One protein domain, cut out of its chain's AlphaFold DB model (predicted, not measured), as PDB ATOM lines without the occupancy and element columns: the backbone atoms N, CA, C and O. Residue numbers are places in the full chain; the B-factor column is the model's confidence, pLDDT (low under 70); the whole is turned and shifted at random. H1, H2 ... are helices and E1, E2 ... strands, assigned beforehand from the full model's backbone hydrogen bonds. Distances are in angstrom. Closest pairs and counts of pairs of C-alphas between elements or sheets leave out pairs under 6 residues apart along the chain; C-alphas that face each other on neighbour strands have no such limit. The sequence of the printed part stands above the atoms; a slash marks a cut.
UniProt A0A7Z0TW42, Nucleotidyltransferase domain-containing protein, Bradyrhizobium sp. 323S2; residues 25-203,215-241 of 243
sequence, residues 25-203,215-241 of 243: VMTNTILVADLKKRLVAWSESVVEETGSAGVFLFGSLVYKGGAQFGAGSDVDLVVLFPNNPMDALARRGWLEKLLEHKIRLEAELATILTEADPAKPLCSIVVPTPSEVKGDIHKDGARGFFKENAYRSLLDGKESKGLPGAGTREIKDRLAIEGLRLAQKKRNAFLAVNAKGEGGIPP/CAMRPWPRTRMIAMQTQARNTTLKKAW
ATOM      1  N   VAL A  25     -67.228 -35.292   6.796       50.00
ATOM      2  CA  VAL A  25     -66.199 -35.195   5.740       50.00
ATOM      3  C   VAL A  25     -65.199 -34.074   6.034       50.00
ATOM      4  O   VAL A  25     -63.998 -34.238   5.814       50.00
ATOM      5  N   MET A  26     -65.669 -32.939   6.564       46.44
ATOM      6  CA  MET A  26     -64.790 -31.818   6.911       46.44
ATOM      7  C   MET A  26     -63.914 -32.127   8.132       46.44
ATOM      8  O   MET A  26     -62.728 -31.808   8.099       46.44
ATOM      9  N   THR A  27     -64.437 -32.812   9.155       58.88
ATOM     10  CA  THR A  27     -63.631 -33.211  10.324       58.88
ATOM     11  C   THR A  27     -62.473 -34.134   9.941       58.88
ATOM     12  O   THR A  27     -61.338 -33.855  10.317       58.88
ATOM     13  N   ASN A  28     -62.713 -35.170   9.125       67.69
ATOM     14  CA  ASN A  28     -61.648 -36.072   8.663       67.69
ATOM     15  C   ASN A  28     -60.609 -35.333   7.786       67.69
ATOM     16  O   ASN A  28     -59.408 -35.557   7.906       67.69
ATOM     17  N   THR A  29     -61.045 -34.374   6.960       66.75
ATOM     18  CA  THR A  29     -60.135 -33.584   6.109       66.75
ATOM     19  C   THR A  29     -59.162 -32.730   6.936       66.75
ATOM     20  O   THR A  29     -57.975 -32.674   6.614       66.75
ATOM     21  N   ILE A  30     -59.640 -32.104   8.019       68.19
ATOM     22  CA  ILE A  30     -58.805 -31.336   8.961       68.19
ATOM     23  C   ILE A  30     -57.874 -32.285   9.732       68.19
ATOM     24  O   ILE A  30     -56.665 -32.065   9.757       68.19
ATOM     25  N   LEU A  31     -58.410 -33.392  10.263       76.38
ATOM     26  CA  LEU A  31     -57.650 -34.412  10.998       76.38
ATOM     27  C   LEU A  31     -56.451 -34.936  10.190       76.38
ATOM     28  O   LEU A  31     -55.331 -34.994  10.692       76.38
ATOM     29  N   VAL A  32     -56.669 -35.265   8.912       79.94
ATOM     30  CA  VAL A  32     -55.624 -35.745   7.993       79.94
ATOM     31  C   VAL A  32     -54.601 -34.651   7.656       79.94
ATOM     32  O   VAL A  32     -53.437 -34.976   7.417       79.94
ATOM     33  N   ALA A  33     -54.986 -33.372   7.651       82.00
ATOM     34  CA  ALA A  33     -54.061 -32.260   7.426       82.00
ATOM     35  C   ALA A  33     -53.132 -32.028   8.634       82.00
ATOM     36  O   ALA A  33     -51.912 -31.966   8.454       82.00
ATOM     37  N   ASP A  34     -53.676 -31.978   9.852       84.06
ATOM     38  CA  ASP A  34     -52.887 -31.806  11.082       84.06
ATOM     39  C   ASP A  34     -51.993 -33.020  11.372       84.06
ATOM     40  O   ASP A  34     -50.824 -32.865  11.738       84.06
ATOM     41  N   LEU A  35     -52.499 -34.232  11.116       88.00
ATOM     42  CA  LEU A  35     -51.715 -35.467  11.152       88.00
ATOM     43  C   LEU A  35     -50.525 -35.399  10.182       88.00
ATOM     44  O   LEU A  35     -49.387 -35.635  10.587       88.00
ATOM     45  N   LYS A  36     -50.757 -35.017   8.917       88.50
ATOM     46  CA  LYS A  36     -49.680 -34.849   7.925       88.50
ATOM     47  C   LYS A  36     -48.669 -33.784   8.365       88.50
ATOM     48  O   LYS A  36     -47.474 -34.028   8.242       88.50
ATOM     49  N   LYS A  37     -49.109 -32.657   8.937       90.69
ATOM     50  CA  LYS A  37     -48.222 -31.592   9.443       90.69
ATOM     51  C   LYS A  37     -47.279 -32.079  10.551       90.69
ATOM     52  O   LYS A  37     -46.089 -31.780  10.502       90.69
ATOM     53  N   ARG A  38     -47.782 -32.849  11.523       92.44
ATOM     54  CA  ARG A  38     -46.952 -33.434  12.595       92.44
ATOM     55  C   ARG A  38     -45.991 -34.497  12.071       92.44
ATOM     56  O   ARG A  38     -44.833 -34.517  12.469       92.44
ATOM     57  N   LEU A  39     -46.440 -35.336  11.135       95.38
ATOM     58  CA  LEU A  39     -45.591 -36.350  10.504       95.38
ATOM     59  C   LEU A  39     -44.420 -35.731   9.723       95.38
ATOM     60  O   LEU A  39     -43.326 -36.289   9.763       95.38
ATOM     61  N   VAL A  40     -44.619 -34.575   9.075       96.19
ATOM     62  CA  VAL A  40     -43.527 -33.789   8.468       96.19
ATOM     63  C   VAL A  40     -42.524 -33.359   9.542       96.19
ATOM     64  O   VAL A  40     -41.378 -33.798   9.479       96.19
ATOM     65  N   ALA A  41     -42.960 -32.618  10.568       95.88
ATOM     66  CA  ALA A  41     -42.076 -32.114  11.629       95.88
ATOM     67  C   ALA A  41     -41.303 -33.234  12.354       95.88
ATOM     68  O   ALA A  41     -40.094 -33.146  12.559       95.88
ATOM     69  N   TRP A  42     -41.978 -34.342  12.669       97.31
ATOM     70  CA  TRP A  42     -41.341 -35.536  13.222       97.31
ATOM     71  C   TRP A  42     -40.279 -36.122  12.280       97.31
ATOM     72  O   TRP A  42     -39.200 -36.517  12.727       97.31
ATOM     73  N   SER A  43     -40.565 -36.178  10.975       97.50
ATOM     74  CA  SER A  43     -39.626 -36.712   9.985       97.50
ATOM     75  C   SER A  43     -38.386 -35.838   9.797       97.50
ATOM     76  O   SER A  43     -37.306 -36.381   9.571       97.50
ATOM     77  N   GLU A  44     -38.520 -34.518   9.949       97.50
ATOM     78  CA  GLU A  44     -37.408 -33.566   9.923       97.50
ATOM     79  C   GLU A  44     -36.452 -33.845  11.094       97.50
ATOM     80  O   GLU A  44     -35.276 -34.130  10.858       97.50
ATOM     81  N   SER A  45     -36.964 -33.927  12.331       97.19
ATOM     82  CA  SER A  45     -36.151 -34.294  13.504       97.19
ATOM     83  C   SER A  45     -35.529 -35.692  13.387       97.19
ATOM     84  O   SER A  45     -34.374 -35.883  13.761       97.19
ATOM     85  N   VAL A  46     -36.245 -36.684  12.838       97.50
ATOM     86  CA  VAL A  46     -35.683 -38.029  12.584       97.50
ATOM     87  C   VAL A  46     -34.513 -37.971  11.601       97.50
ATOM     88  O   VAL A  46     -33.523 -38.680  11.788       97.50
ATOM     89  N   VAL A  47     -34.593 -37.162  10.544       97.00
ATOM     90  CA  VAL A  47     -33.489 -37.016   9.581       97.00
ATOM     91  C   VAL A  47     -32.307 -36.284  10.210       97.00
ATOM     92  O   VAL A  47     -31.177 -36.738  10.034       97.00
ATOM     93  N   GLU A  48     -32.551 -35.232  10.989       96.94
ATOM     94  CA  GLU A  48     -31.515 -34.460  11.684       96.94
ATOM     95  C   GLU A  48     -30.772 -35.291  12.749       96.94
ATOM     96  O   GLU A  48     -29.553 -35.454  12.678       96.94
ATOM     97  N   GLU A  49     -31.489 -35.891  13.705       95.81
ATOM     98  CA  GLU A  49     -30.890 -36.600  14.847       95.81
ATOM     99  C   GLU A  49     -30.271 -37.966  14.468       95.81
ATOM    100  O   GLU A  49     -29.393 -38.476  15.185       95.81
ATOM    101  N   THR A  50     -30.723 -38.588  13.367       95.38
ATOM    102  CA  THR A  50     -30.326 -39.958  12.971       95.38
ATOM    103  C   THR A  50     -29.609 -40.065  11.617       95.38
ATOM    104  O   THR A  50     -29.044 -41.122  11.320       95.38
ATOM    105  N   GLY A  51     -29.614 -39.024  10.780       95.69
ATOM    106  CA  GLY A  51     -29.037 -39.060   9.428       95.69
ATOM    107  C   GLY A  51     -29.783 -39.972   8.440       95.69
ATOM    108  O   GLY A  51     -29.175 -40.472   7.490       95.69
ATOM    109  N   SER A  52     -31.068 -40.254   8.694       96.38
ATOM    110  CA  SER A  52     -31.927 -41.104   7.853       96.38
ATOM    111  C   SER A  52     -31.880 -40.692   6.376       96.38
ATOM    112  O   SER A  52     -31.940 -39.511   6.042       96.38
ATOM    113  N   ALA A  53     -31.822 -41.674   5.470       96.00
ATOM    114  CA  ALA A  53     -31.786 -41.416   4.026       96.00
ATOM    115  C   ALA A  53     -33.155 -41.025   3.425       96.00
ATOM    116  O   ALA A  53     -33.256 -40.834   2.212       96.00
ATOM    117  N   GLY A  54     -34.206 -40.948   4.245       96.00
ATOM    118  CA  GLY A  54     -35.539 -40.507   3.846       96.00
ATOM    119  C   GLY A  54     -36.647 -41.154   4.673       96.00
ATOM    120  O   GLY A  54     -36.512 -42.288   5.146       96.00
ATOM    121  N   VAL A  55     -37.759 -40.436   4.821       97.88
ATOM    122  CA  VAL A  55     -38.956 -40.888   5.539       97.88
ATOM    123  C   VAL A  55     -40.166 -40.764   4.614       97.88
ATOM    124  O   VAL A  55     -40.371 -39.722   3.988       97.88
ATOM    125  N   PHE A  56     -40.955 -41.833   4.512       97.31
ATOM    126  CA  PHE A  56     -42.048 -41.945   3.548       97.31
ATOM    127  C   PHE A  56     -43.306 -42.517   4.201       97.31
ATOM    128  O   PHE A  56     -43.233 -43.534   4.887       97.31
ATOM    129  N   LEU A  57     -44.465 -41.927   3.920       95.19
ATOM    130  CA  LEU A  57     -45.759 -42.573   4.140       95.19
ATOM    131  C   LEU A  57     -46.052 -43.591   3.034       95.19
ATOM    132  O   LEU A  57     -45.650 -43.406   1.882       95.19
ATOM    133  N   PHE A  58     -46.821 -44.620   3.379       92.50
ATOM    134  CA  PHE A  58     -47.517 -45.493   2.431       92.50
ATOM    135  C   PHE A  58     -48.922 -45.838   2.963       92.50
ATOM    136  O   PHE A  58     -49.468 -45.117   3.800       92.50
ATOM    137  N   GLY A  59     -49.546 -46.894   2.438       85.94
ATOM    138  CA  GLY A  59     -50.806 -47.415   2.972       85.94
ATOM    139  C   GLY A  59     -51.999 -46.462   2.806       85.94
ATOM    140  O   GLY A  59     -52.122 -45.747   1.805       85.94
ATOM    141  N   SER A  60     -52.899 -46.481   3.789       77.56
ATOM    142  CA  SER A  60     -54.206 -45.798   3.784       77.56
ATOM    143  C   SER A  60     -54.127 -44.272   3.630       77.56
ATOM    144  O   SER A  60     -55.002 -43.683   2.996       77.56
ATOM    145  N   LEU A  61     -53.075 -43.630   4.156       75.56
ATOM    146  CA  LEU A  61     -52.872 -42.172   4.106       75.56
ATOM    147  C   LEU A  61     -52.425 -41.642   2.735       75.56
ATOM    148  O   LEU A  61     -52.602 -40.452   2.453       75.56
ATOM    149  N   VAL A  62     -51.845 -42.510   1.900       76.06
ATOM    150  CA  VAL A  62     -51.422 -42.195   0.524       76.06
ATOM    151  C   VAL A  62     -52.472 -42.676  -0.477       76.06
ATOM    152  O   VAL A  62     -52.820 -41.962  -1.419       76.06
ATOM    153  N   TYR A  63     -53.036 -43.869  -0.269       67.25
ATOM    154  CA  TYR A  63     -54.028 -44.429  -1.179       67.25
ATOM    155  C   TYR A  63     -55.289 -43.548  -1.247       67.25
ATOM    156  O   TYR A  63     -55.928 -43.245  -0.239       67.25
ATOM    157  N   LYS A  64     -55.633 -43.102  -2.464       61.72
ATOM    158  CA  LYS A  64     -56.724 -42.139  -2.728       61.72
ATOM    159  C   LYS A  64     -56.636 -40.877  -1.841       61.72
ATOM    160  O   LYS A  64     -57.653 -40.370  -1.376       61.72
ATOM    161  N   GLY A  65     -55.418 -40.392  -1.581       61.53
ATOM    162  CA  GLY A  65     -55.144 -39.149  -0.844       61.53
ATOM    163  C   GLY A  65     -55.393 -39.196   0.671       61.53
ATOM    164  O   GLY A  65     -55.247 -38.167   1.337       61.53
ATOM    165  N   GLY A  66     -55.754 -40.360   1.222       60.31
ATOM    166  CA  GLY A  66     -56.211 -40.513   2.606       60.31
ATOM    167  C   GLY A  66     -57.711 -40.786   2.748       60.31
ATOM    168  O   GLY A  66     -58.188 -40.921   3.867       60.31
ATOM    169  N   ALA A  67     -58.469 -40.921   1.652       61.47
ATOM    170  CA  ALA A  67     -59.923 -41.147   1.689       61.47
ATOM    171  C   ALA A  67     -60.370 -42.500   2.297       61.47
ATOM    172  O   ALA A  67     -61.567 -42.768   2.377       61.47
ATOM    173  N   GLN A  68     -59.428 -43.364   2.693       61.72
ATOM    174  CA  GLN A  68     -59.683 -44.591   3.461       61.72
ATOM    175  C   GLN A  68     -59.123 -44.540   4.893       61.72
ATOM    176  O   GLN A  68     -59.217 -45.534   5.605       61.72
ATOM    177  N   PHE A  69     -58.552 -43.410   5.320       66.75
ATOM    178  CA  PHE A  69     -58.106 -43.211   6.694       66.75
ATOM    179  C   PHE A  69     -59.298 -42.862   7.602       66.75
ATOM    180  O   PHE A  69     -60.164 -42.058   7.244       66.75
ATOM    181  N   GLY A  70     -59.340 -43.476   8.781       64.38
ATOM    182  CA  GLY A  70     -60.380 -43.290   9.793       64.38
ATOM    183  C   GLY A  70     -59.943 -43.844  11.152       64.38
ATOM    184  O   GLY A  70     -58.817 -44.307  11.290       64.38
ATOM    185  N   ALA A  71     -60.837 -43.825  12.141       59.31
ATOM    186  CA  ALA A  71     -60.528 -44.058  13.560       59.31
ATOM    187  C   ALA A  71     -59.693 -45.316  13.891       59.31
ATOM    188  O   ALA A  71     -58.877 -45.282  14.806       59.31
ATOM    189  N   GLY A  72     -59.871 -46.411  13.144       64.19
ATOM    190  CA  GLY A  72     -59.105 -47.659  13.289       64.19
ATOM    191  C   GLY A  72     -58.006 -47.861  12.239       64.19
ATOM    192  O   GLY A  72     -57.782 -48.995  11.826       64.19
ATOM    193  N   SER A  73     -57.405 -46.785  11.717       72.88
ATOM    194  CA  SER A  73     -56.333 -46.841  10.709       72.88
ATOM    195  C   SER A  73     -54.967 -46.521  11.309       72.88
ATOM    196  O   SER A  73     -54.727 -45.392  11.730       72.88
ATOM    197  N   ASP A  74     -54.051 -47.484  11.249       80.50
ATOM    198  CA  ASP A  74     -52.651 -47.279  11.622       80.50
ATOM    199  C   ASP A  74     -51.939 -46.342  10.623       80.50
ATOM    200  O   ASP A  74     -52.280 -46.266   9.436       80.50
ATOM    201  N   VAL A  75     -50.902 -45.645  11.091       90.56
ATOM    202  CA  VAL A  75     -50.035 -44.800  10.256       90.56
ATOM    203  C   VAL A  75     -48.857 -45.626   9.716       90.56
ATOM    204  O   VAL A  75     -47.940 -45.978  10.457       90.56
ATOM    205  N   ASP A  76     -48.865 -45.925   8.416       93.44
ATOM    206  CA  ASP A  76     -47.835 -46.728   7.733       93.44
ATOM    207  C   ASP A  76     -46.636 -45.883   7.252       93.44
ATOM    208  O   ASP A  76     -46.767 -45.019   6.378       93.44
ATOM    209  N   LEU A  77     -45.443 -46.163   7.793       97.00
ATOM    210  CA  LEU A  77     -44.204 -45.404   7.580       97.00
ATOM    211  C   LEU A  77     -43.024 -46.284   7.139       97.00
ATOM    212  O   LEU A  77     -42.760 -47.347   7.702       97.00
ATOM    213  N   VAL A  78     -42.233 -45.800   6.182       97.81
ATOM    214  CA  VAL A  78     -40.879 -46.294   5.898       97.81
ATOM    215  C   VAL A  78     -39.860 -45.270   6.389       97.81
ATOM    216  O   VAL A  78     -39.898 -44.117   5.964       97.81
ATOM    217  N   VAL A  79     -38.910 -45.705   7.219       98.06
ATOM    218  CA  VAL A  79     -37.725 -44.916   7.602       98.06
ATOM    219  C   VAL A  79     -36.493 -45.614   7.034       98.06
ATOM    220  O   VAL A  79     -36.184 -46.745   7.417       98.06
ATOM    221  N   LEU A  80     -35.792 -44.973   6.101       97.44
ATOM    222  CA  LEU A  80     -34.591 -45.546   5.497       97.44
ATOM    223  C   LEU A  80     -33.394 -45.460   6.449       97.44
ATOM    224  O   LEU A  80     -33.122 -44.411   7.028       97.44
ATOM    225  N   PHE A  81     -32.599 -46.530   6.532       95.94
ATOM    226  CA  PHE A  81     -31.253 -46.392   7.099       95.94
ATOM    227  C   PHE A  81     -30.440 -45.338   6.320       95.94
ATOM    228  O   PHE A  81     -30.584 -45.254   5.095       95.94
ATOM    229  N   PRO A  82     -29.529 -44.614   6.993       94.81
ATOM    230  CA  PRO A  82     -28.499 -43.800   6.364       94.81
ATOM    231  C   PRO A  82     -27.791 -44.510   5.199       94.81
ATOM    232  O   PRO A  82     -27.584 -45.728   5.203       94.81
ATOM    233  N   ASN A  83     -27.375 -43.733   4.197       89.69
ATOM    234  CA  ASN A  83     -26.686 -44.263   3.014       89.69
ATOM    235  C   ASN A  83     -25.228 -44.689   3.281       89.69
ATOM    236  O   ASN A  83     -24.630 -45.363   2.438       89.69
ATOM    237  N   ASN A  84     -24.637 -44.314   4.422       87.56
ATOM    238  CA  ASN A  84     -23.270 -44.697   4.776       87.56
ATOM    239  C   ASN A  84     -23.189 -46.154   5.305       87.56
ATOM    240  O   ASN A  84     -24.153 -46.682   5.865       87.56
ATOM    241  N   PRO A  85     -22.050 -46.860   5.143       84.19
ATOM    242  CA  PRO A  85     -21.923 -48.243   5.607       84.19
ATOM    243  C   PRO A  85     -21.896 -48.373   7.141       84.19
ATOM    244  O   PRO A  85     -20.845 -48.278   7.768       84.19
ATOM    245  N   MET A  86     -23.044 -48.669   7.753       85.62
ATOM    246  CA  MET A  86     -23.146 -48.924   9.198       85.62
ATOM    247  C   MET A  86     -22.828 -50.384   9.561       85.62
ATOM    248  O   MET A  86     -23.273 -51.315   8.875       85.62
ATOM    249  N   ASP A  87     -22.112 -50.599  10.668       85.38
ATOM    250  CA  ASP A  87     -21.761 -51.924  11.197       85.38
ATOM    251  C   ASP A  87     -22.866 -52.544  12.085       85.38
ATOM    252  O   ASP A  87     -24.042 -52.215  11.939       85.38
ATOM    253  N   ALA A  88     -22.523 -53.502  12.953       80.81
ATOM    254  CA  ALA A  88     -23.485 -54.155  13.837       80.81
ATOM    255  C   ALA A  88     -23.925 -53.304  15.041       80.81
ATOM    256  O   ALA A  88     -25.082 -53.398  15.448       80.81
ATOM    257  N   LEU A  89     -23.022 -52.497  15.606       82.19
ATOM    258  CA  LEU A  89     -23.254 -51.715  16.823       82.19
ATOM    259  C   LEU A  89     -23.810 -50.331  16.481       82.19
ATOM    260  O   LEU A  89     -24.771 -49.889  17.107       82.19
ATOM    261  N   ALA A  90     -23.311 -49.702  15.413       87.25
ATOM    262  CA  ALA A  90     -23.842 -48.445  14.894       87.25
ATOM    263  C   ALA A  90     -25.325 -48.573  14.500       87.25
ATOM    264  O   ALA A  90     -26.129 -47.700  14.814       87.25
ATOM    265  N   ARG A  91     -25.727 -49.698  13.882       90.38
ATOM    266  CA  ARG A  91     -27.148 -49.985  13.596       90.38
ATOM    267  C   ARG A  91     -27.991 -50.155  14.856       90.38
ATOM    268  O   ARG A  91     -29.177 -49.858  14.805       90.38
ATOM    269  N   ARG A  92     -27.405 -50.646  15.954       88.00
ATOM    270  CA  ARG A  92     -28.095 -50.786  17.241       88.00
ATOM    271  C   ARG A  92     -28.381 -49.404  17.831       88.00
ATOM    272  O   ARG A  92     -29.547 -49.085  18.009       88.00
ATOM    273  N   GLY A  93     -27.354 -48.562  17.977       89.50
ATOM    274  CA  GLY A  93     -27.492 -47.181  18.468       89.50
ATOM    275  C   GLY A  93     -28.422 -46.308  17.618       89.50
ATOM    276  O   GLY A  93     -29.168 -45.489  18.140       89.50
ATOM    277  N   TRP A  94     -28.442 -46.523  16.301       94.94
ATOM    278  CA  TRP A  94     -29.375 -45.841  15.402       94.94
ATOM    279  C   TRP A  94     -30.835 -46.287  15.600       94.94
ATOM    280  O   TRP A  94     -31.740 -45.458  15.559       94.94
ATOM    281  N   LEU A  95     -31.076 -47.579  15.859       94.62
ATOM    282  CA  LEU A  95     -32.411 -48.082  16.210       94.62
ATOM    283  C   LEU A  95     -32.839 -47.639  17.615       94.62
ATOM    284  O   LEU A  95     -34.019 -47.375  17.810       94.62
ATOM    285  N   GLU A  96     -31.900 -47.536  18.560       93.12
ATOM    286  CA  GLU A  96     -32.123 -46.988  19.908       93.12
ATOM    287  C   GLU A  96     -32.636 -45.543  19.805       93.12
ATOM    288  O   GLU A  96     -33.746 -45.268  20.256       93.12
ATOM    289  N   LYS A  97     -31.940 -44.672  19.056       95.56
ATOM    290  CA  LYS A  97     -32.437 -43.322  18.731       95.56
ATOM    291  C   LYS A  97     -33.812 -43.333  18.054       95.56
ATOM    292  O   LYS A  97     -34.714 -42.610  18.468       95.56
ATOM    293  N   LEU A  98     -34.005 -44.143  17.006       96.94
ATOM    294  CA  LEU A  98     -35.285 -44.183  16.286       96.94
ATOM    295  C   LEU A  98     -36.447 -44.664  17.174       96.94
ATOM    296  O   LEU A  98     -37.583 -44.245  16.952       96.94
ATOM    297  N   LEU A  99     -36.189 -45.493  18.194       95.56
ATOM    298  CA  LEU A  99     -37.197 -45.866  19.188       95.56
ATOM    299  C   LEU A  99     -37.634 -44.658  20.027       95.56
ATOM    300  O   LEU A  99     -38.829 -44.484  20.245       95.56
ATOM    301  N   GLU A 100     -36.710 -43.790  20.442       95.69
ATOM    302  CA  GLU A 100     -37.055 -42.558  21.165       95.69
ATOM    303  C   GLU A 100     -37.976 -41.663  20.318       95.69
ATOM    304  O   GLU A 100     -39.029 -41.235  20.790       95.69
ATOM    305  N   HIS A 101     -37.651 -41.460  19.034       97.62
ATOM    306  CA  HIS A 101     -38.532 -40.756  18.094       97.62
ATOM    307  C   HIS A 101     -39.883 -41.462  17.895       97.62
ATOM    308  O   HIS A 101     -40.903 -40.786  17.770       97.62
ATOM    309  N   LYS A 102     -39.916 -42.801  17.847       96.12
ATOM    310  CA  LYS A 102     -41.152 -43.595  17.719       96.12
ATOM    311  C   LYS A 102     -42.069 -43.391  18.923       96.12
ATOM    312  O   LYS A 102     -43.258 -43.182  18.727       96.12
ATOM    313  N   ILE A 103     -41.525 -43.395  20.141       95.38
ATOM    314  CA  ILE A 103     -42.295 -43.160  21.371       95.38
ATOM    315  C   ILE A 103     -42.850 -41.726  21.394       95.38
ATOM    316  O   ILE A 103     -44.028 -41.542  21.694       95.38
ATOM    317  N   ARG A 104     -42.048 -40.723  20.988       95.62
ATOM    318  CA  ARG A 104     -42.523 -39.333  20.823       95.62
ATOM    319  C   ARG A 104     -43.700 -39.252  19.834       95.62
ATOM    320  O   ARG A 104     -44.733 -38.680  20.172       95.62
ATOM    321  N   LEU A 105     -43.586 -39.888  18.662       95.69
ATOM    322  CA  LEU A 105     -44.659 -39.914  17.658       95.69
ATOM    323  C   LEU A 105     -45.920 -40.628  18.153       95.69
ATOM    324  O   LEU A 105     -47.014 -40.125  17.940       95.69
ATOM    325  N   GLU A 106     -45.797 -41.781  18.806       94.81
ATOM    326  CA  GLU A 106     -46.945 -42.506  19.359       94.81
ATOM    327  C   GLU A 106     -47.730 -41.660  20.372       94.81
ATOM    328  O   GLU A 106     -48.959 -41.609  20.315       94.81
ATOM    329  N   ALA A 107     -47.025 -40.947  21.258       92.44
ATOM    330  CA  ALA A 107     -47.646 -40.025  22.204       92.44
ATOM    331  C   ALA A 107     -48.353 -38.853  21.497       92.44
ATOM    332  O   ALA A 107     -49.459 -38.484  21.889       92.44
ATOM    333  N   GLU A 108     -47.775 -38.302  20.424       91.81
ATOM    334  CA  GLU A 108     -48.454 -37.294  19.600       91.81
ATOM    335  C   GLU A 108     -49.687 -37.851  18.881       91.81
ATOM    336  O   GLU A 108     -50.747 -37.223  18.924       91.81
ATOM    337  N   LEU A 109     -49.586 -39.028  18.255       90.69
ATOM    338  CA  LEU A 109     -50.693 -39.681  17.549       90.69
ATOM    339  C   LEU A 109     -51.865 -39.976  18.488       90.69
ATOM    340  O   LEU A 109     -53.011 -39.769  18.095       90.69
ATOM    341  N   ALA A 110     -51.601 -40.353  19.742       88.88
ATOM    342  CA  ALA A 110     -52.633 -40.565  20.755       88.88
ATOM    343  C   ALA A 110     -53.428 -39.284  21.101       88.88
ATOM    344  O   ALA A 110     -54.573 -39.379  21.537       88.88
ATOM    345  N   THR A 111     -52.879 -38.083  20.855       87.19
ATOM    346  CA  THR A 111     -53.627 -36.809  21.004       87.19
ATOM    347  C   THR A 111     -54.556 -36.490  19.827       87.19
ATOM    348  O   THR A 111     -55.350 -35.557  19.913       87.19
ATOM    349  N   ILE A 112     -54.452 -37.244  18.727       85.25
ATOM    350  CA  ILE A 112     -55.164 -37.017  17.457       85.25
ATOM    351  C   ILE A 112     -56.177 -38.142  17.211       85.25
ATOM    352  O   ILE A 112     -57.332 -37.896  16.877       85.25
ATOM    353  N   LEU A 113     -55.731 -39.388  17.376       83.88
ATOM    354  CA  LEU A 113     -56.473 -40.617  17.110       83.88
ATOM    355  C   LEU A 113     -57.158 -41.097  18.399       83.88
ATOM    356  O   LEU A 113     -56.928 -42.205  18.870       83.88
ATOM    357  N   THR A 114     -57.984 -40.235  18.994       79.19
ATOM    358  CA  THR A 114     -58.561 -40.423  20.341       79.19
ATOM    359  C   THR A 114     -59.538 -41.599  20.472       79.19
ATOM    360  O   THR A 114     -59.865 -41.993  21.588       79.19
ATOM    361  N   GLU A 115     -59.992 -42.170  19.353       79.50
ATOM    362  CA  GLU A 115     -60.826 -43.383  19.296       79.50
ATOM    363  C   GLU A 115     -60.004 -44.688  19.191       79.50
ATOM    364  O   GLU A 115     -60.575 -45.780  19.232       79.50
ATOM    365  N   ALA A 116     -58.676 -44.607  19.041       80.50
ATOM    366  CA  ALA A 116     -57.805 -45.769  18.884       80.50
ATOM    367  C   ALA A 116     -57.429 -46.424  20.229       80.50
ATOM    368  O   ALA A 116     -57.457 -45.801  21.287       80.50
ATOM    369  N   ASP A 117     -57.052 -47.706  20.185       83.56
ATOM    370  CA  ASP A 117     -56.678 -48.484  21.373       83.56
ATOM    371  C   ASP A 117     -55.270 -48.099  21.880       83.56
ATOM    372  O   ASP A 117     -54.284 -48.438  21.219       83.56
ATOM    373  N   PRO A 118     -55.132 -47.465  23.065       79.81
ATOM    374  CA  PRO A 118     -53.843 -46.995  23.579       79.81
ATOM    375  C   PRO A 118     -52.896 -48.128  24.014       79.81
ATOM    376  O   PRO A 118     -51.730 -47.869  24.317       79.81
ATOM    377  N   ALA A 119     -53.360 -49.383  24.063       86.06
ATOM    378  CA  ALA A 119     -52.493 -50.538  24.276       86.06
ATOM    379  C   ALA A 119     -51.748 -50.970  22.996       86.06
ATOM    380  O   ALA A 119     -50.792 -51.743  23.087       86.06
ATOM    381  N   LYS A 120     -52.160 -50.491  21.813       88.94
ATOM    382  CA  LYS A 120     -51.560 -50.840  20.517       88.94
ATOM    383  C   LYS A 120     -50.653 -49.717  19.983       88.94
ATOM    384  O   LYS A 120     -50.892 -48.553  20.291       88.94
ATOM    385  N   PRO A 121     -49.636 -50.041  19.161       91.12
ATOM    386  CA  PRO A 121     -48.935 -49.051  18.350       91.12
ATOM    387  C   PRO A 121     -49.884 -48.402  17.333       91.12
ATOM    388  O   PRO A 121     -50.536 -49.114  16.574       91.12
ATOM    389  N   LEU A 122     -49.916 -47.072  17.290       91.94
ATOM    390  CA  LEU A 122     -50.692 -46.268  16.339       91.94
ATOM    391  C   LEU A 122     -49.971 -46.076  14.991       91.94
ATOM    392  O   LEU A 122     -50.601 -45.723  13.992       91.94
ATOM    393  N   CYS A 123     -48.653 -46.299  14.936       92.94
ATOM    394  CA  CYS A 123     -47.884 -46.307  13.694       92.94
ATOM    395  C   CYS A 123     -46.993 -47.546  13.502       92.94
ATOM    396  O   CYS A 123     -46.320 -48.056  14.409       92.94
ATOM    397  N   SER A 124     -46.969 -47.999  12.251       93.31
ATOM    398  CA  SER A 124     -46.225 -49.140  11.727       93.31
ATOM    399  C   SER A 124     -44.979 -48.615  11.014       93.31
ATOM    400  O   SER A 124     -45.084 -47.977   9.968       93.31
ATOM    401  N   ILE A 125     -43.783 -48.861  11.570       95.44
ATOM    402  CA  ILE A 125     -42.518 -48.482  10.920       95.44
ATOM    403  C   ILE A 125     -41.855 -49.700  10.267       95.44
ATOM    404  O   ILE A 125     -41.515 -50.693  10.919       95.44
ATOM    405  N   VAL A 126     -41.588 -49.581   8.967       96.50
ATOM    406  CA  VAL A 126     -40.709 -50.468   8.204       96.50
ATOM    407  C   VAL A 126     -39.341 -49.816   8.049       96.50
ATOM    408  O   VAL A 126     -39.224 -48.742   7.466       96.50
ATOM    409  N   VAL A 127     -38.287 -50.481   8.537       96.25
ATOM    410  CA  VAL A 127     -36.910 -49.959   8.463       96.25
ATOM    411  C   VAL A 127     -36.047 -50.803   7.520       96.25
ATOM    412  O   VAL A 127     -35.386 -51.746   7.977       96.25
ATOM    413  N   PRO A 128     -36.023 -50.521   6.205       96.38
ATOM    414  CA  PRO A 128     -35.141 -51.193   5.266       96.38
ATOM    415  C   PRO A 128     -33.773 -50.502   5.169       96.38
ATOM    416  O   PRO A 128     -33.620 -49.284   5.259       96.38
ATOM    417  N   THR A 129     -32.752 -51.314   4.944       95.19
ATOM    418  CA  THR A 129     -31.409 -50.887   4.550       95.19
ATOM    419  C   THR A 129     -31.349 -50.647   3.038       95.19
ATOM    420  O   THR A 129     -32.145 -51.235   2.298       95.19
ATOM    421  N   PRO A 130     -30.360 -49.885   2.528       94.06
ATOM    422  CA  PRO A 130     -30.184 -49.689   1.087       94.06
ATOM    423  C   PRO A 130     -30.091 -50.991   0.268       94.06
ATOM    424  O   PRO A 130     -30.456 -50.998  -0.905       94.06
ATOM    425  N   SER A 131     -29.641 -52.103   0.864       92.81
ATOM    426  CA  SER A 131     -29.625 -53.424   0.212       92.81
ATOM    427  C   SER A 131     -31.011 -54.069   0.112       92.81
ATOM    428  O   SER A 131     -31.302 -54.715  -0.889       92.81
ATOM    429  N   GLU A 132     -31.866 -53.901   1.125       96.00
ATOM    430  CA  GLU A 132     -33.236 -54.438   1.121       96.00
ATOM    431  C   GLU A 132     -34.143 -53.638   0.178       96.00
ATOM    432  O   GLU A 132     -34.933 -54.247  -0.536       96.00
ATOM    433  N   VAL A 133     -33.977 -52.310   0.093       96.94
ATOM    434  CA  VAL A 133     -34.678 -51.478  -0.908       96.94
ATOM    435  C   VAL A 133     -34.261 -51.879  -2.326       96.94
ATOM    436  O   VAL A 133     -35.107 -52.234  -3.147       96.94
ATOM    437  N   LYS A 134     -32.950 -51.907  -2.613       95.94
ATOM    438  CA  LYS A 134     -32.432 -52.242  -3.955       95.94
ATOM    439  C   LYS A 134     -32.780 -53.665  -4.403       95.94
ATOM    440  O   LYS A 134     -32.924 -53.882  -5.601       95.94
ATOM    441  N   GLY A 135     -32.949 -54.597  -3.463       95.81
ATOM    442  CA  GLY A 135     -33.409 -55.964  -3.724       95.81
ATOM    443  C   GLY A 135     -34.926 -56.188  -3.645       95.81
ATOM    444  O   GLY A 135     -35.348 -57.318  -3.862       95.81
ATOM    445  N   ASP A 136     -35.726 -55.166  -3.313       96.94
ATOM    446  CA  ASP A 136     -37.181 -55.264  -3.079       96.94
ATOM    447  C   ASP A 136     -37.571 -56.320  -2.005       96.94
ATOM    448  O   ASP A 136     -38.535 -57.073  -2.132       96.94
ATOM    449  N   ILE A 137     -36.783 -56.410  -0.923       96.25
ATOM    450  CA  ILE A 137     -36.898 -57.460   0.107       96.25
ATOM    451  C   ILE A 137     -37.713 -56.973   1.313       96.25
ATOM    452  O   ILE A 137     -37.162 -56.462   2.293       96.25
ATOM    453  N   HIS A 138     -39.029 -57.189   1.279       96.81
ATOM    454  CA  HIS A 138     -39.902 -56.999   2.443       96.81
ATOM    455  C   HIS A 138     -39.874 -58.201   3.410       96.81
ATOM    456  O   HIS A 138     -39.856 -59.360   2.977       96.81
ATOM    457  N   LYS A 139     -39.927 -57.916   4.724       93.38
ATOM    458  CA  LYS A 139     -39.908 -58.865   5.861       93.38
ATOM    459  C   LYS A 139     -40.843 -60.068   5.714       93.38
ATOM    460  O   LYS A 139     -40.458 -61.179   6.063       93.38
ATOM    461  N   ASP A 140     -42.046 -59.848   5.188       92.56
ATOM    462  CA  ASP A 140     -43.107 -60.858   5.079       92.56
ATOM    463  C   ASP A 140     -43.252 -61.403   3.644       92.56
ATOM    464  O   ASP A 140     -44.278 -61.959   3.270       92.56
ATOM    465  N   GLY A 141     -42.229 -61.222   2.802       89.62
ATOM    466  CA  GLY A 141     -42.149 -61.841   1.475       89.62
ATOM    467  C   GLY A 141     -42.924 -61.150   0.348       89.62
ATOM    468  O   GLY A 141     -42.765 -61.554  -0.805       89.62
ATOM    469  N   ALA A 142     -43.697 -60.104   0.657       90.69
ATOM    470  CA  ALA A 142     -44.414 -59.283  -0.320       90.69
ATOM    471  C   ALA A 142     -43.476 -58.767  -1.431       90.69
ATOM    472  O   ALA A 142     -42.551 -57.999  -1.166       90.69
ATOM    473  N   ARG A 143     -43.721 -59.214  -2.667       89.56
ATOM    474  CA  ARG A 143     -43.026 -58.752  -3.878       89.56
ATOM    475  C   ARG A 143     -43.612 -57.417  -4.332       89.56
ATOM    476  O   ARG A 143     -44.795 -57.176  -4.121       89.56
ATOM    477  N   GLY A 144     -42.800 -56.578  -4.968       92.69
ATOM    478  CA  GLY A 144     -43.192 -55.243  -5.410       92.69
ATOM    479  C   GLY A 144     -43.341 -54.237  -4.266       92.69
ATOM    480  O   GLY A 144     -43.722 -53.101  -4.526       92.69
ATOM    481  N   PHE A 145     -43.061 -54.607  -3.010       95.69
ATOM    482  CA  PHE A 145     -43.399 -53.766  -1.861       95.69
ATOM    483  C   PHE A 145     -42.695 -52.406  -1.917       95.69
ATOM    484  O   PHE A 145     -43.367 -51.382  -1.860       95.69
ATOM    485  N   PHE A 146     -41.371 -52.372  -2.097       96.62
ATOM    486  CA  PHE A 146     -40.630 -51.111  -2.195       96.62
ATOM    487  C   PHE A 146     -40.640 -50.531  -3.612       96.62
ATOM    488  O   PHE A 146     -40.388 -49.341  -3.771       96.62
ATOM    489  N   LYS A 147     -40.900 -51.348  -4.639       95.94
ATOM    490  CA  LYS A 147     -40.820 -50.957  -6.058       95.94
ATOM    491  C   LYS A 147     -42.141 -50.451  -6.659       95.94
ATOM    492  O   LYS A 147     -42.115 -49.648  -7.588       95.94
ATOM    493  N   GLU A 148     -43.288 -50.939  -6.193       93.94
ATOM    494  CA  GLU A 148     -44.561 -50.849  -6.932       93.94
ATOM    495  C   GLU A 148     -45.697 -50.179  -6.146       93.94
ATOM    496  O   GLU A 148     -46.633 -49.679  -6.773       93.94
ATOM    497  N   ASN A 149     -45.589 -50.095  -4.816       93.25
ATOM    498  CA  ASN A 149     -46.480 -49.288  -3.978       93.25
ATOM    499  C   ASN A 149     -46.357 -47.783  -4.273       93.25
ATOM    500  O   ASN A 149     -45.317 -47.300  -4.726       93.25
ATOM    501  N   ALA A 150     -47.414 -47.030  -3.962       93.56
ATOM    502  CA  ALA A 150     -47.350 -45.574  -3.885       93.56
ATOM    503  C   ALA A 150     -46.735 -45.146  -2.543       93.56
ATOM    504  O   ALA A 150     -47.172 -45.604  -1.485       93.56
ATOM    505  N   TYR A 151     -45.750 -44.256  -2.604       95.12
ATOM    506  CA  TYR A 151     -45.077 -43.666  -1.451       95.12
ATOM    507  C   TYR A 151     -45.199 -42.148  -1.493       95.12
ATOM    508  O   TYR A 151     -45.129 -41.560  -2.571       95.12
ATOM    509  N   ARG A 152     -45.320 -41.509  -0.327       95.12
ATOM    510  CA  ARG A 152     -45.227 -40.051  -0.183       95.12
ATOM    511  C   ARG A 152     -44.048 -39.693   0.707       95.12
ATOM    512  O   ARG A 152     -44.059 -40.016   1.890       95.12
ATOM    513  N   SER A 153     -43.053 -39.015   0.149       96.12
ATOM    514  CA  SER A 153     -41.963 -38.400   0.911       96.12
ATOM    515  C   SER A 153     -42.532 -37.370   1.890       96.12
ATOM    516  O   SER A 153     -43.329 -36.515   1.496       96.12
ATOM    517  N   LEU A 154     -42.135 -37.446   3.162       96.06
ATOM    518  CA  LEU A 154     -42.519 -36.448   4.167       96.06
ATOM    519  C   LEU A 154     -41.626 -35.198   4.141       96.06
ATOM    520  O   LEU A 154     -42.042 -34.162   4.639       96.06
ATOM    521  N   LEU A 155     -40.452 -35.261   3.503       94.25
ATOM    522  CA  LEU A 155     -39.459 -34.176   3.511       94.25
ATOM    523  C   LEU A 155     -39.679 -33.142   2.397       94.25
ATOM    524  O   LEU A 155     -39.409 -31.962   2.572       94.25
ATOM    525  N   ASP A 156     -40.159 -33.582   1.231       92.75
ATOM    526  CA  ASP A 156     -40.449 -32.711   0.080       92.75
ATOM    527  C   ASP A 156     -41.884 -32.871  -0.451       92.75
ATOM    528  O   ASP A 156     -42.236 -32.332  -1.501       92.75
ATOM    529  N   GLY A 157     -42.718 -33.634   0.265       91.56
ATOM    530  CA  GLY A 157     -44.131 -33.851  -0.033       91.56
ATOM    531  C   GLY A 157     -44.427 -34.648  -1.308       91.56
ATOM    532  O   GLY A 157     -45.608 -34.850  -1.605       91.56
ATOM    533  N   LYS A 158     -43.410 -35.080  -2.070       92.94
ATOM    534  CA  LYS A 158     -43.595 -35.708  -3.386       92.94
ATOM    535  C   LYS A 158     -44.133 -37.129  -3.268       92.94
ATOM    536  O   LYS A 158     -43.721 -37.898  -2.400       92.94
ATOM    537  N   GLU A 159     -45.012 -37.490  -4.196       93.38
ATOM    538  CA  GLU A 159     -45.527 -38.851  -4.345       93.38
ATOM    539  C   GLU A 159     -44.816 -39.575  -5.496       93.38
ATOM    540  O   GLU A 159     -44.617 -39.010  -6.572       93.38
ATOM    541  N   SER A 160     -44.418 -40.826  -5.265       93.62
ATOM    542  CA  SER A 160     -43.710 -41.669  -6.232       93.62
ATOM    543  C   SER A 160     -44.265 -43.091  -6.250       93.62
ATOM    544  O   SER A 160     -44.718 -43.622  -5.235       93.62
ATOM    545  N   LYS A 161     -44.192 -43.746  -7.415       94.50
ATOM    546  CA  LYS A 161     -44.341 -45.203  -7.491       94.50
ATOM    547  C   LYS A 161     -42.991 -45.839  -7.164       94.50
ATOM    548  O   LYS A 161     -42.039 -45.688  -7.926       94.50
ATOM    549  N   GLY A 162     -42.936 -46.533  -6.034       95.19
ATOM    550  CA  GLY A 162     -41.718 -47.087  -5.459       95.19
ATOM    551  C   GLY A 162     -40.825 -46.059  -4.755       95.19
ATOM    552  O   GLY A 162     -40.984 -44.844  -4.898       95.19
ATOM    553  N   LEU A 163     -39.879 -46.577  -3.970       96.31
ATOM    554  CA  LEU A 163     -38.840 -45.818  -3.274       96.31
ATOM    555  C   LEU A 163     -37.611 -45.579  -4.174       96.31
ATOM    556  O   LEU A 163     -37.353 -46.370  -5.089       96.31
ATOM    557  N   PRO A 164     -36.790 -44.547  -3.893       93.88
ATOM    558  CA  PRO A 164     -35.560 -44.278  -4.637       93.88
ATOM    559  C   PRO A 164     -34.628 -45.499  -4.727       93.88
ATOM    560  O   PRO A 164     -34.126 -46.010  -3.727       93.88
ATOM    561  N   GLY A 165     -34.385 -45.970  -5.953       93.62
ATOM    562  CA  GLY A 165     -33.529 -47.130  -6.221       93.62
ATOM    563  C   GLY A 165     -34.132 -48.492  -5.852       93.62
ATOM    564  O   GLY A 165     -33.391 -49.471  -5.771       93.62
ATOM    565  N   ALA A 166     -35.443 -48.593  -5.617       96.56
ATOM    566  CA  ALA A 166     -36.085 -49.871  -5.325       96.56
ATOM    567  C   ALA A 166     -35.995 -50.864  -6.498       96.56
ATOM    568  O   ALA A 166     -36.182 -50.506  -7.659       96.56
ATOM    569  N   GLY A 167     -35.698 -52.130  -6.192       94.75
ATOM    570  CA  GLY A 167     -35.603 -53.204  -7.188       94.75
ATOM    571  C   GLY A 167     -34.467 -53.077  -8.218       94.75
ATOM    572  O   GLY A 167     -34.417 -53.876  -9.151       94.75
ATOM    573  N   THR A 168     -33.540 -52.117  -8.085       96.00
ATOM    574  CA  THR A 168     -32.446 -51.909  -9.060       96.00
ATOM    575  C   THR A 168     -31.319 -52.944  -8.981       96.00
ATOM    576  O   THR A 168     -30.391 -52.892  -9.787       96.00
ATOM    577  N   ARG A 169     -31.318 -53.846  -7.990       93.50
ATOM    578  CA  ARG A 169     -30.296 -54.892  -7.837       93.50
ATOM    579  C   ARG A 169     -30.903 -56.179  -7.290       93.50
ATOM    580  O   ARG A 169     -31.079 -56.331  -6.085       93.50
ATOM    581  N   GLU A 170     -31.095 -57.147  -8.177       90.75
ATOM    582  CA  GLU A 170     -31.464 -58.512  -7.811       90.75
ATOM    583  C   GLU A 170     -30.457 -59.135  -6.817       90.75
ATOM    584  O   GLU A 170     -29.236 -59.021  -6.970       90.75
ATOM    585  N   ILE A 171     -30.978 -59.832  -5.805       89.88
ATOM    586  CA  ILE A 171     -30.210 -60.658  -4.866       89.88
ATOM    587  C   ILE A 171     -30.671 -62.103  -5.074       89.88
ATOM    588  O   ILE A 171     -31.822 -62.419  -4.805       89.88
ATOM    589  N   LYS A 172     -29.782 -62.974  -5.573       90.25
ATOM    590  CA  LYS A 172     -30.115 -64.366  -5.955       90.25
ATOM    591  C   LYS A 172     -29.924 -65.402  -4.842       90.25
ATOM    592  O   LYS A 172     -30.445 -66.509  -4.934       90.25
ATOM    593  N   ASP A 173     -29.160 -65.071  -3.803       92.75
ATOM    594  CA  ASP A 173     -28.886 -65.984  -2.689       92.75
ATOM    595  C   ASP A 173     -30.092 -66.039  -1.736       92.75
ATOM    596  O   ASP A 173     -30.360 -65.092  -0.993       92.75
ATOM    597  N   ARG A 174     -30.810 -67.171  -1.737       91.31
ATOM    598  CA  ARG A 174     -31.976 -67.410  -0.870       91.31
ATOM    599  C   ARG A 174     -31.652 -67.251   0.619       91.31
ATOM    600  O   ARG A 174     -32.483 -66.731   1.357       91.31
ATOM    601  N   LEU A 175     -30.472 -67.676   1.075       91.12
ATOM    602  CA  LEU A 175     -30.086 -67.560   2.486       91.12
ATOM    603  C   LEU A 175     -29.792 -66.102   2.857       91.12
ATOM    604  O   LEU A 175     -30.128 -65.672   3.962       91.12
ATOM    605  N   ALA A 176     -29.240 -65.320   1.925       89.06
ATOM    606  CA  ALA A 176     -29.103 -63.876   2.099       89.06
ATOM    607  C   ALA A 176     -30.472 -63.169   2.147       89.06
ATOM    608  O   ALA A 176     -30.671 -62.317   3.012       89.06
ATOM    609  N   ILE A 177     -31.428 -63.545   1.282       91.50
ATOM    610  CA  ILE A 177     -32.800 -63.002   1.305       91.50
ATOM    611  C   ILE A 177     -33.467 -63.268   2.659       91.50
ATOM    612  O   ILE A 177     -33.924 -62.326   3.301       91.50
ATOM    613  N   GLU A 178     -33.494 -64.520   3.127       91.94
ATOM    614  CA  GLU A 178     -34.143 -64.855   4.405       91.94
ATOM    615  C   GLU A 178     -33.424 -64.233   5.612       91.94
ATOM    616  O   GLU A 178     -34.072 -63.773   6.552       91.94
ATOM    617  N   GLY A 179     -32.091 -64.120   5.564       90.81
ATOM    618  CA  GLY A 179     -31.318 -63.398   6.576       90.81
ATOM    619  C   GLY A 179     -31.675 -61.908   6.660       90.81
ATOM    620  O   GLY A 179     -31.766 -61.362   7.762       90.81
ATOM    621  N   LEU A 180     -31.924 -61.257   5.518       92.69
ATOM    622  CA  LEU A 180     -32.399 -59.870   5.459       92.69
ATOM    623  C   LEU A 180     -33.857 -59.752   5.934       92.69
ATOM    624  O   LEU A 180     -34.146 -58.919   6.791       92.69
ATOM    625  N   ARG A 181     -34.760 -60.633   5.478       93.38
ATOM    626  CA  ARG A 181     -36.165 -60.679   5.931       93.38
ATOM    627  C   ARG A 181     -36.279 -60.812   7.445       93.38
ATOM    628  O   ARG A 181     -36.983 -60.022   8.074       93.38
ATOM    629  N   LEU A 182     -35.544 -61.754   8.039       91.44
ATOM    630  CA  LEU A 182     -35.497 -61.953   9.487       91.44
ATOM    631  C   LEU A 182     -34.959 -60.712  10.211       91.44
ATOM    632  O   LEU A 182     -35.540 -60.287  11.211       91.44
ATOM    633  N   ALA A 183     -33.888 -60.100   9.697       90.81
ATOM    634  CA  ALA A 183     -33.331 -58.883  10.276       90.81
ATOM    635  C   ALA A 183     -34.333 -57.715  10.224       90.81
ATOM    636  O   ALA A 183     -34.509 -57.029  11.227       90.81
ATOM    637  N   GLN A 184     -35.026 -57.504   9.101       94.31
ATOM    638  CA  GLN A 184     -36.069 -56.479   8.971       94.31
ATOM    639  C   GLN A 184     -37.249 -56.756   9.908       94.31
ATOM    640  O   GLN A 184     -37.678 -55.864  10.635       94.31
ATOM    641  N   LYS A 185     -37.710 -58.010   9.986       93.56
ATOM    642  CA  LYS A 185     -38.785 -58.419  10.900       93.56
ATOM    643  C   LYS A 185     -38.435 -58.142  12.364       93.56
ATOM    644  O   LYS A 185     -39.295 -57.681  13.107       93.56
ATOM    645  N   LYS A 186     -37.177 -58.353  12.773       90.81
ATOM    646  CA  LYS A 186     -36.701 -58.040  14.133       90.81
ATOM    647  C   LYS A 186     -36.558 -56.541  14.408       90.81
ATOM    648  O   LYS A 186     -36.896 -56.128  15.510       90.81
ATOM    649  N   ARG A 187     -36.144 -55.723  13.431       92.94
ATOM    650  CA  ARG A 187     -36.111 -54.251  13.575       92.94
ATOM    651  C   ARG A 187     -37.511 -53.660  13.722       92.94
ATOM    652  O   ARG A 187     -37.752 -52.898  14.648       92.94
ATOM    653  N   ASN A 188     -38.441 -54.057  12.857       92.94
ATOM    654  CA  ASN A 188     -39.816 -53.568  12.925       92.94
ATOM    655  C   ASN A 188     -40.510 -54.031  14.221       92.94
ATOM    656  O   ASN A 188     -41.252 -53.264  14.817       92.94
ATOM    657  N   ALA A 189     -40.240 -55.259  14.688       92.19
ATOM    658  CA  ALA A 189     -40.772 -55.758  15.958       92.19
ATOM    659  C   ALA A 189     -40.137 -55.089  17.194       92.19
ATOM    660  O   ALA A 189     -40.809 -54.954  18.206       92.19
ATOM    661  N   PHE A 190     -38.882 -54.633  17.125       92.62
ATOM    662  CA  PHE A 190     -38.280 -53.789  18.166       92.62
ATOM    663  C   PHE A 190     -38.990 -52.426  18.276       92.62
ATOM    664  O   PHE A 190     -39.264 -51.965  19.376       92.62
ATOM    665  N   LEU A 191     -39.367 -51.826  17.141       95.12
ATOM    666  CA  LEU A 191     -40.080 -50.542  17.077       95.12
ATOM    667  C   LEU A 191     -41.610 -50.657  17.257       95.12
ATOM    668  O   LEU A 191     -42.313 -49.652  17.161       95.12
ATOM    669  N   ALA A 192     -42.148 -51.853  17.515       94.06
ATOM    670  CA  ALA A 192     -43.584 -52.100  17.675       94.06
ATOM    671  C   ALA A 192     -44.085 -51.762  19.096       94.06
ATOM    672  O   ALA A 192     -44.696 -52.597  19.763       94.06
ATOM    673  N   VAL A 193     -43.791 -50.541  19.551       93.62
ATOM    674  CA  VAL A 193     -44.193 -49.994  20.859       93.62
ATOM    675  C   VAL A 193     -45.345 -48.993  20.744       93.62
ATOM    676  O   VAL A 193     -45.500 -48.359  19.694       93.62
ATOM    677  N   ASN A 194     -46.111 -48.858  21.831       92.94
ATOM    678  CA  ASN A 194     -47.192 -47.880  22.011       92.94
ATOM    679  C   ASN A 194     -46.682 -46.513  22.535       92.94
ATOM    680  O   ASN A 194     -45.481 -46.305  22.730       92.94
ATOM    681  N   ALA A 195     -47.613 -45.602  22.842       91.06
ATOM    682  CA  ALA A 195     -47.364 -44.249  23.368       91.06
ATOM    683  C   ALA A 195     -46.593 -44.158  24.698       91.06
ATOM    684  O   ALA A 195     -46.124 -43.080  25.056       91.06
ATOM    685  N   LYS A 196     -46.432 -45.264  25.430       90.44
ATOM    686  CA  LYS A 196     -45.634 -45.329  26.664       90.44
ATOM    687  C   LYS A 196     -44.277 -46.016  26.470       90.44
ATOM    688  O   LYS A 196     -43.528 -46.158  27.431       90.44
ATOM    689  N   GLY A 197     -43.974 -46.493  25.260       89.44
ATOM    690  CA  GLY A 197     -42.830 -47.373  25.006       89.44
ATOM    691  C   GLY A 197     -43.046 -48.831  25.433       89.44
ATOM    692  O   GLY A 197     -42.096 -49.611  25.415       89.44
ATOM    693  N   GLU A 198     -44.271 -49.221  25.801       89.81
ATOM    694  CA  GLU A 198     -44.613 -50.608  26.131       89.81
ATOM    695  C   GLU A 198     -44.786 -51.439  24.842       89.81
ATOM    696  O   GLU A 198     -45.216 -50.929  23.804       89.81
ATOM    697  N   GLY A 199     -44.489 -52.741  24.916       88.50
ATOM    698  CA  GLY A 199     -44.616 -53.681  23.797       88.50
ATOM    699  C   GLY A 199     -43.282 -54.001  23.113       88.50
ATOM    700  O   GLY A 199     -42.243 -54.103  23.763       88.50
ATOM    701  N   GLY A 200     -43.325 -54.202  21.796       86.81
ATOM    702  CA  GLY A 200     -42.158 -54.501  20.968       86.81
ATOM    703  C   GLY A 200     -41.393 -55.786  21.327       86.81
ATOM    704  O   GLY A 200     -41.952 -56.783  21.785       86.81
ATOM    705  N   ILE A 201     -40.081 -55.763  21.081       84.38
ATOM    706  CA  ILE A 201     -39.106 -56.741  21.581       84.38
ATOM    707  C   ILE A 201     -38.133 -55.967  22.477       84.38
ATOM    708  O   ILE A 201     -37.545 -55.005  21.983       84.38
ATOM    709  N   PRO A 202     -37.900 -56.368  23.740       73.88
ATOM    710  CA  PRO A 202     -37.014 -55.624  24.628       73.88
ATOM    711  C   PRO A 202     -35.543 -55.650  24.158       73.88
ATOM    712  O   PRO A 202     -35.117 -56.595  23.475       73.88
ATOM    713  N   PRO A 203     -34.730 -54.650  24.557       70.00
ATOM    714  CA  PRO A 203     -33.275 -54.712  24.457       70.00
ATOM    715  C   PRO A 203     -32.713 -55.984  25.107       70.00
ATOM    716  O   PRO A 203     -33.296 -56.540  26.039       70.00
ATOM    717  N   CYS A 215     -33.971 -61.935  20.706       42.12
ATOM    718  CA  CYS A 215     -33.313 -60.633  20.881       42.12
ATOM    719  C   CYS A 215     -33.102 -59.845  19.575       42.12
ATOM    720  O   CYS A 215     -32.643 -60.394  18.574       42.12
ATOM    721  N   ALA A 216     -33.376 -58.535  19.585       44.50
ATOM    722  CA  ALA A 216     -33.390 -57.711  18.368       44.50
ATOM    723  C   ALA A 216     -32.026 -57.127  17.925       44.50
ATOM    724  O   ALA A 216     -31.914 -56.610  16.814       44.50
ATOM    725  N   MET A 217     -30.992 -57.173  18.776       41.22
ATOM    726  CA  MET A 217     -29.977 -56.101  18.822       41.22
ATOM    727  C   MET A 217     -28.509 -56.463  18.521       41.22
ATOM    728  O   MET A 217     -27.601 -55.686  18.812       41.22
ATOM    729  N   ARG A 218     -28.256 -57.589  17.847       38.78
ATOM    730  CA  ARG A 218     -27.004 -57.801  17.095       38.78
ATOM    731  C   ARG A 218     -27.331 -58.393  15.717       38.78
ATOM    732  O   ARG A 218     -27.768 -59.545  15.669       38.78
ATOM    733  N   PRO A 219     -27.115 -57.690  14.586       43.00
ATOM    734  CA  PRO A 219     -27.171 -58.338  13.279       43.00
ATOM    735  C   PRO A 219     -26.042 -59.375  13.207       43.00
ATOM    736  O   PRO A 219     -24.862 -59.043  13.312       43.00
ATOM    737  N   TRP A 220     -26.427 -60.646  13.095       45.88
ATOM    738  CA  TRP A 220     -25.544 -61.791  13.311       45.88
ATOM    739  C   TRP A 220     -24.273 -61.748  12.440       45.88
ATOM    740  O   TRP A 220     -24.382 -61.731  11.207       45.88
ATOM    741  N   PRO A 221     -23.063 -61.851  13.039       45.25
ATOM    742  CA  PRO A 221     -21.814 -61.938  12.287       45.25
ATOM    743  C   PRO A 221     -21.814 -63.071  11.258       45.25
ATOM    744  O   PRO A 221     -21.273 -62.894  10.171       45.25
ATOM    745  N   ARG A 222     -22.485 -64.201  11.539       41.16
ATOM    746  CA  ARG A 222     -22.613 -65.323  10.592       41.16
ATOM    747  C   ARG A 222     -23.297 -64.934   9.281       41.16
ATOM    748  O   ARG A 222     -22.811 -65.351   8.239       41.16
ATOM    749  N   THR A 223     -24.352 -64.118   9.282       46.38
ATOM    750  CA  THR A 223     -25.038 -63.731   8.032       46.38
ATOM    751  C   THR A 223     -24.144 -62.839   7.169       46.38
ATOM    752  O   THR A 223     -24.082 -63.014   5.952       46.38
ATOM    753  N   ARG A 224     -23.376 -61.934   7.798       37.62
ATOM    754  CA  ARG A 224     -22.366 -61.124   7.097       37.62
ATOM    755  C   ARG A 224     -21.180 -61.976   6.632       37.62
ATOM    756  O   ARG A 224     -20.740 -61.787   5.504       37.62
ATOM    757  N   MET A 225     -20.701 -62.930   7.436       37.22
ATOM    758  CA  MET A 225     -19.643 -63.861   7.025       37.22
ATOM    759  C   MET A 225     -20.077 -64.740   5.856       37.22
ATOM    760  O   MET A 225     -19.324 -64.828   4.901       37.22
ATOM    761  N   ILE A 226     -21.279 -65.324   5.873       42.78
ATOM    762  CA  ILE A 226     -21.795 -66.137   4.760       42.78
ATOM    763  C   ILE A 226     -21.877 -65.283   3.489       42.78
ATOM    764  O   ILE A 226     -21.301 -65.659   2.472       42.78
ATOM    765  N   ALA A 227     -22.480 -64.091   3.551       41.22
ATOM    766  CA  ALA A 227     -22.549 -63.191   2.398       41.22
ATOM    767  C   ALA A 227     -21.155 -62.783   1.873       41.22
ATOM    768  O   ALA A 227     -20.922 -62.794   0.664       41.22
ATOM    769  N   MET A 228     -20.203 -62.471   2.762       40.53
ATOM    770  CA  MET A 228     -18.835 -62.100   2.380       40.53
ATOM    771  C   MET A 228     -18.008 -63.301   1.890       40.53
ATOM    772  O   MET A 228     -17.210 -63.131   0.977       40.53
ATOM    773  N   GLN A 229     -18.232 -64.515   2.403       42.00
ATOM    774  CA  GLN A 229     -17.608 -65.757   1.928       42.00
ATOM    775  C   GLN A 229     -18.148 -66.169   0.551       42.00
ATOM    776  O   GLN A 229     -17.360 -66.526  -0.323       42.00
ATOM    777  N   THR A 230     -19.461 -66.057   0.318       44.00
ATOM    778  CA  THR A 230     -20.081 -66.249  -1.005       44.00
ATOM    779  C   THR A 230     -19.549 -65.222  -2.008       44.00
ATOM    780  O   THR A 230     -19.163 -65.582  -3.121       44.00
ATOM    781  N   GLN A 231     -19.453 -63.945  -1.619       43.03
ATOM    782  CA  GLN A 231     -18.907 -62.900  -2.488       43.03
ATOM    783  C   GLN A 231     -17.406 -63.105  -2.771       43.03
ATOM    784  O   GLN A 231     -17.000 -63.000  -3.928       43.03
ATOM    785  N   ALA A 232     -16.607 -63.478  -1.765       43.31
ATOM    786  CA  ALA A 232     -15.184 -63.781  -1.919       43.31
ATOM    787  C   ALA A 232     -14.943 -64.990  -2.839       43.31
ATOM    788  O   ALA A 232     -14.155 -64.887  -3.781       43.31
ATOM    789  N   ARG A 233     -15.676 -66.101  -2.641       41.44
ATOM    790  CA  ARG A 233     -15.633 -67.282  -3.524       41.44
ATOM    791  C   ARG A 233     -15.905 -66.914  -4.982       41.44
ATOM    792  O   ARG A 233     -15.176 -67.369  -5.858       41.44
ATOM    793  N   ASN A 234     -16.885 -66.050  -5.240       44.25
ATOM    794  CA  ASN A 234     -17.212 -65.610  -6.597       44.25
ATOM    795  C   ASN A 234     -16.107 -64.749  -7.241       44.25
ATOM    796  O   ASN A 234     -15.911 -64.838  -8.452       44.25
ATOM    797  N   THR A 235     -15.342 -63.962  -6.475       49.53
ATOM    798  CA  THR A 235     -14.131 -63.298  -7.002       49.53
ATOM    799  C   THR A 235     -12.976 -64.266  -7.256       49.53
ATOM    800  O   THR A 235     -12.300 -64.131  -8.275       49.53
ATOM    801  N   THR A 236     -12.758 -65.261  -6.390       45.69
ATOM    802  CA  THR A 236     -11.693 -66.262  -6.580       45.69
ATOM    803  C   THR A 236     -11.969 -67.148  -7.796       45.69
ATOM    804  O   THR A 236     -11.083 -67.330  -8.626       45.69
ATOM    805  N   LEU A 237     -13.209 -67.624  -7.955       39.28
ATOM    806  CA  LEU A 237     -13.629 -68.419  -9.115       39.28
ATOM    807  C   LEU A 237     -13.510 -67.640 -10.429       39.28
ATOM    808  O   LEU A 237     -13.081 -68.212 -11.423       39.28
ATOM    809  N   LYS A 238     -13.819 -66.333 -10.435       42.03
ATOM    810  CA  LYS A 238     -13.612 -65.493 -11.625       42.03
ATOM    811  C   LYS A 238     -12.140 -65.357 -12.010       42.03
ATOM    812  O   LYS A 238     -11.853 -65.423 -13.195       42.03
ATOM    813  N   LYS A 239     -11.220 -65.211 -11.047       42.97
ATOM    814  CA  LYS A 239      -9.775 -65.196 -11.345       42.97
ATOM    815  C   LYS A 239      -9.286 -66.545 -11.880       42.97
ATOM    816  O   LYS A 239      -8.559 -66.569 -12.861       42.97
ATOM    817  N   ALA A 240      -9.740 -67.651 -11.288       42.88
ATOM    818  CA  ALA A 240      -9.386 -69.011 -11.708       42.88
ATOM    819  C   ALA A 240      -9.976 -69.442 -13.071       42.88
ATOM    820  O   ALA A 240      -9.692 -70.542 -13.528       42.88
ATOM    821  N   TRP A 241     -10.806 -68.603 -13.703       35.78
ATOM    822  CA  TRP A 241     -11.316 -68.767 -15.074       35.78
ATOM    823  C   TRP A 241     -10.698 -67.762 -16.066       35.78
ATOM    824  O   TRP A 241     -11.113 -67.691 -17.221       35.78
TER     825      TRP A 241
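Overview. This is residues 25 to 203 and 215 to 241 of the 243 residues of the protein "Nucleotidyltransferase domain-containing protein" of Bradyrhizobium sp. 323S2 (UniProt A0A7Z0TW42). A small, strongly twisted sheet of five strands has two long helices, H1 and H3, side by side over one face; H6 packs by its last residues on edge strand E3, and beyond it residues 231 to 241, mostly H7, stick out as an arm. The 206 printed residues include seven named helices and five named strands, in the order H1 E1 H2 E2 H3 E3 H4 H5 E4 E5 H6 H7. The mixed sheet runs E3 E2 E1 E4 E5, and the class is mixed, helices and strands. The whole is compact, with a radius of gyration of the C-alphas of 18.2 A, and only just elongated, spanning 69 by 35 by 28 A.

Arrangement. E3, residues 123 to 126, and E2, residues 75 to 79, are parallel neighbours, with N 126 and O 77 within hydrogen-bond range at 2.8 A. E1, residues 55 to 57, is antiparallel to E2, with N 78 and O 56 at 2.8 A. E4, residues 150 to 153, is antiparallel to E1, with N 57 and O 152 at 2.8 A. E5, residues 159 to 161, forms a hairpin with E4, with N 151 and O 160 at 2.9 A. H1, residues 25 to 50, is on the sheet at a height of 9.0 A, along the strands, at 10 degrees to E1 on the local plane. H3, residues 90 to 110, touches H1 at a shallow tilt of 24 degrees, opposite ways; their closest C-alphas, of Thr 50 and Trp 94, are 6.4 A apart. H1, H3 and the sheet make two layers, with these helices on one face. E2, H3, E3 is a strand-helix-strand unit, two parallel neighbour strands with a helix between along the chain, with a right-handed crossover. H4, residues 130 to 134, and H5, residues 145 to 148, lie between E3 and E4 along the chain; this unit is split by E2 and E1 in the sheet, and its crossover is right-handed. H5 only grazes the sheet with residues 146 to 148. H6, residues 174 to 190, only grazes it with residues 184 to 190; its closest C-alpha to E3 is Asn 188, 5.7 A from that of Val 126. H7, residues 221 to 239, only just touches H6, with 3 pairs of C-alphas within 8 A, the closest Gly 179 and Thr 223 at 6.5 A. H2, residues 63 to 66, is close to H1 but not clearly touching, with C-alphas 32 and 66 at 7.2 A. In H1, H3, H4, H6 and H7 every O i to N i+4 pair is within hydrogen-bond range; H2 and H5 are too short for one.

Along the chain. H1 begins at C-alpha 25 (-66.199, -35.195, 5.740) and is 36.9 A long. H3 is 30.4 A, H6 24.2 A and E2 12.6 A. H7, 26.7 A, ends at C-alpha 239 (-9.775, -65.196, -11.345).

Size, cuts and confidence. C-alphas 26 and 240, the farthest apart, are 69.3 A apart. Residues 204 to 214 are not printed; C-alphas 203 and 215 are 6.9 A apart across the cut. The links H3 to E3 and E5 to H6 are long. The pLDDT is under 70 in residues 25 to 30, 63 to 72 and 215 to 241.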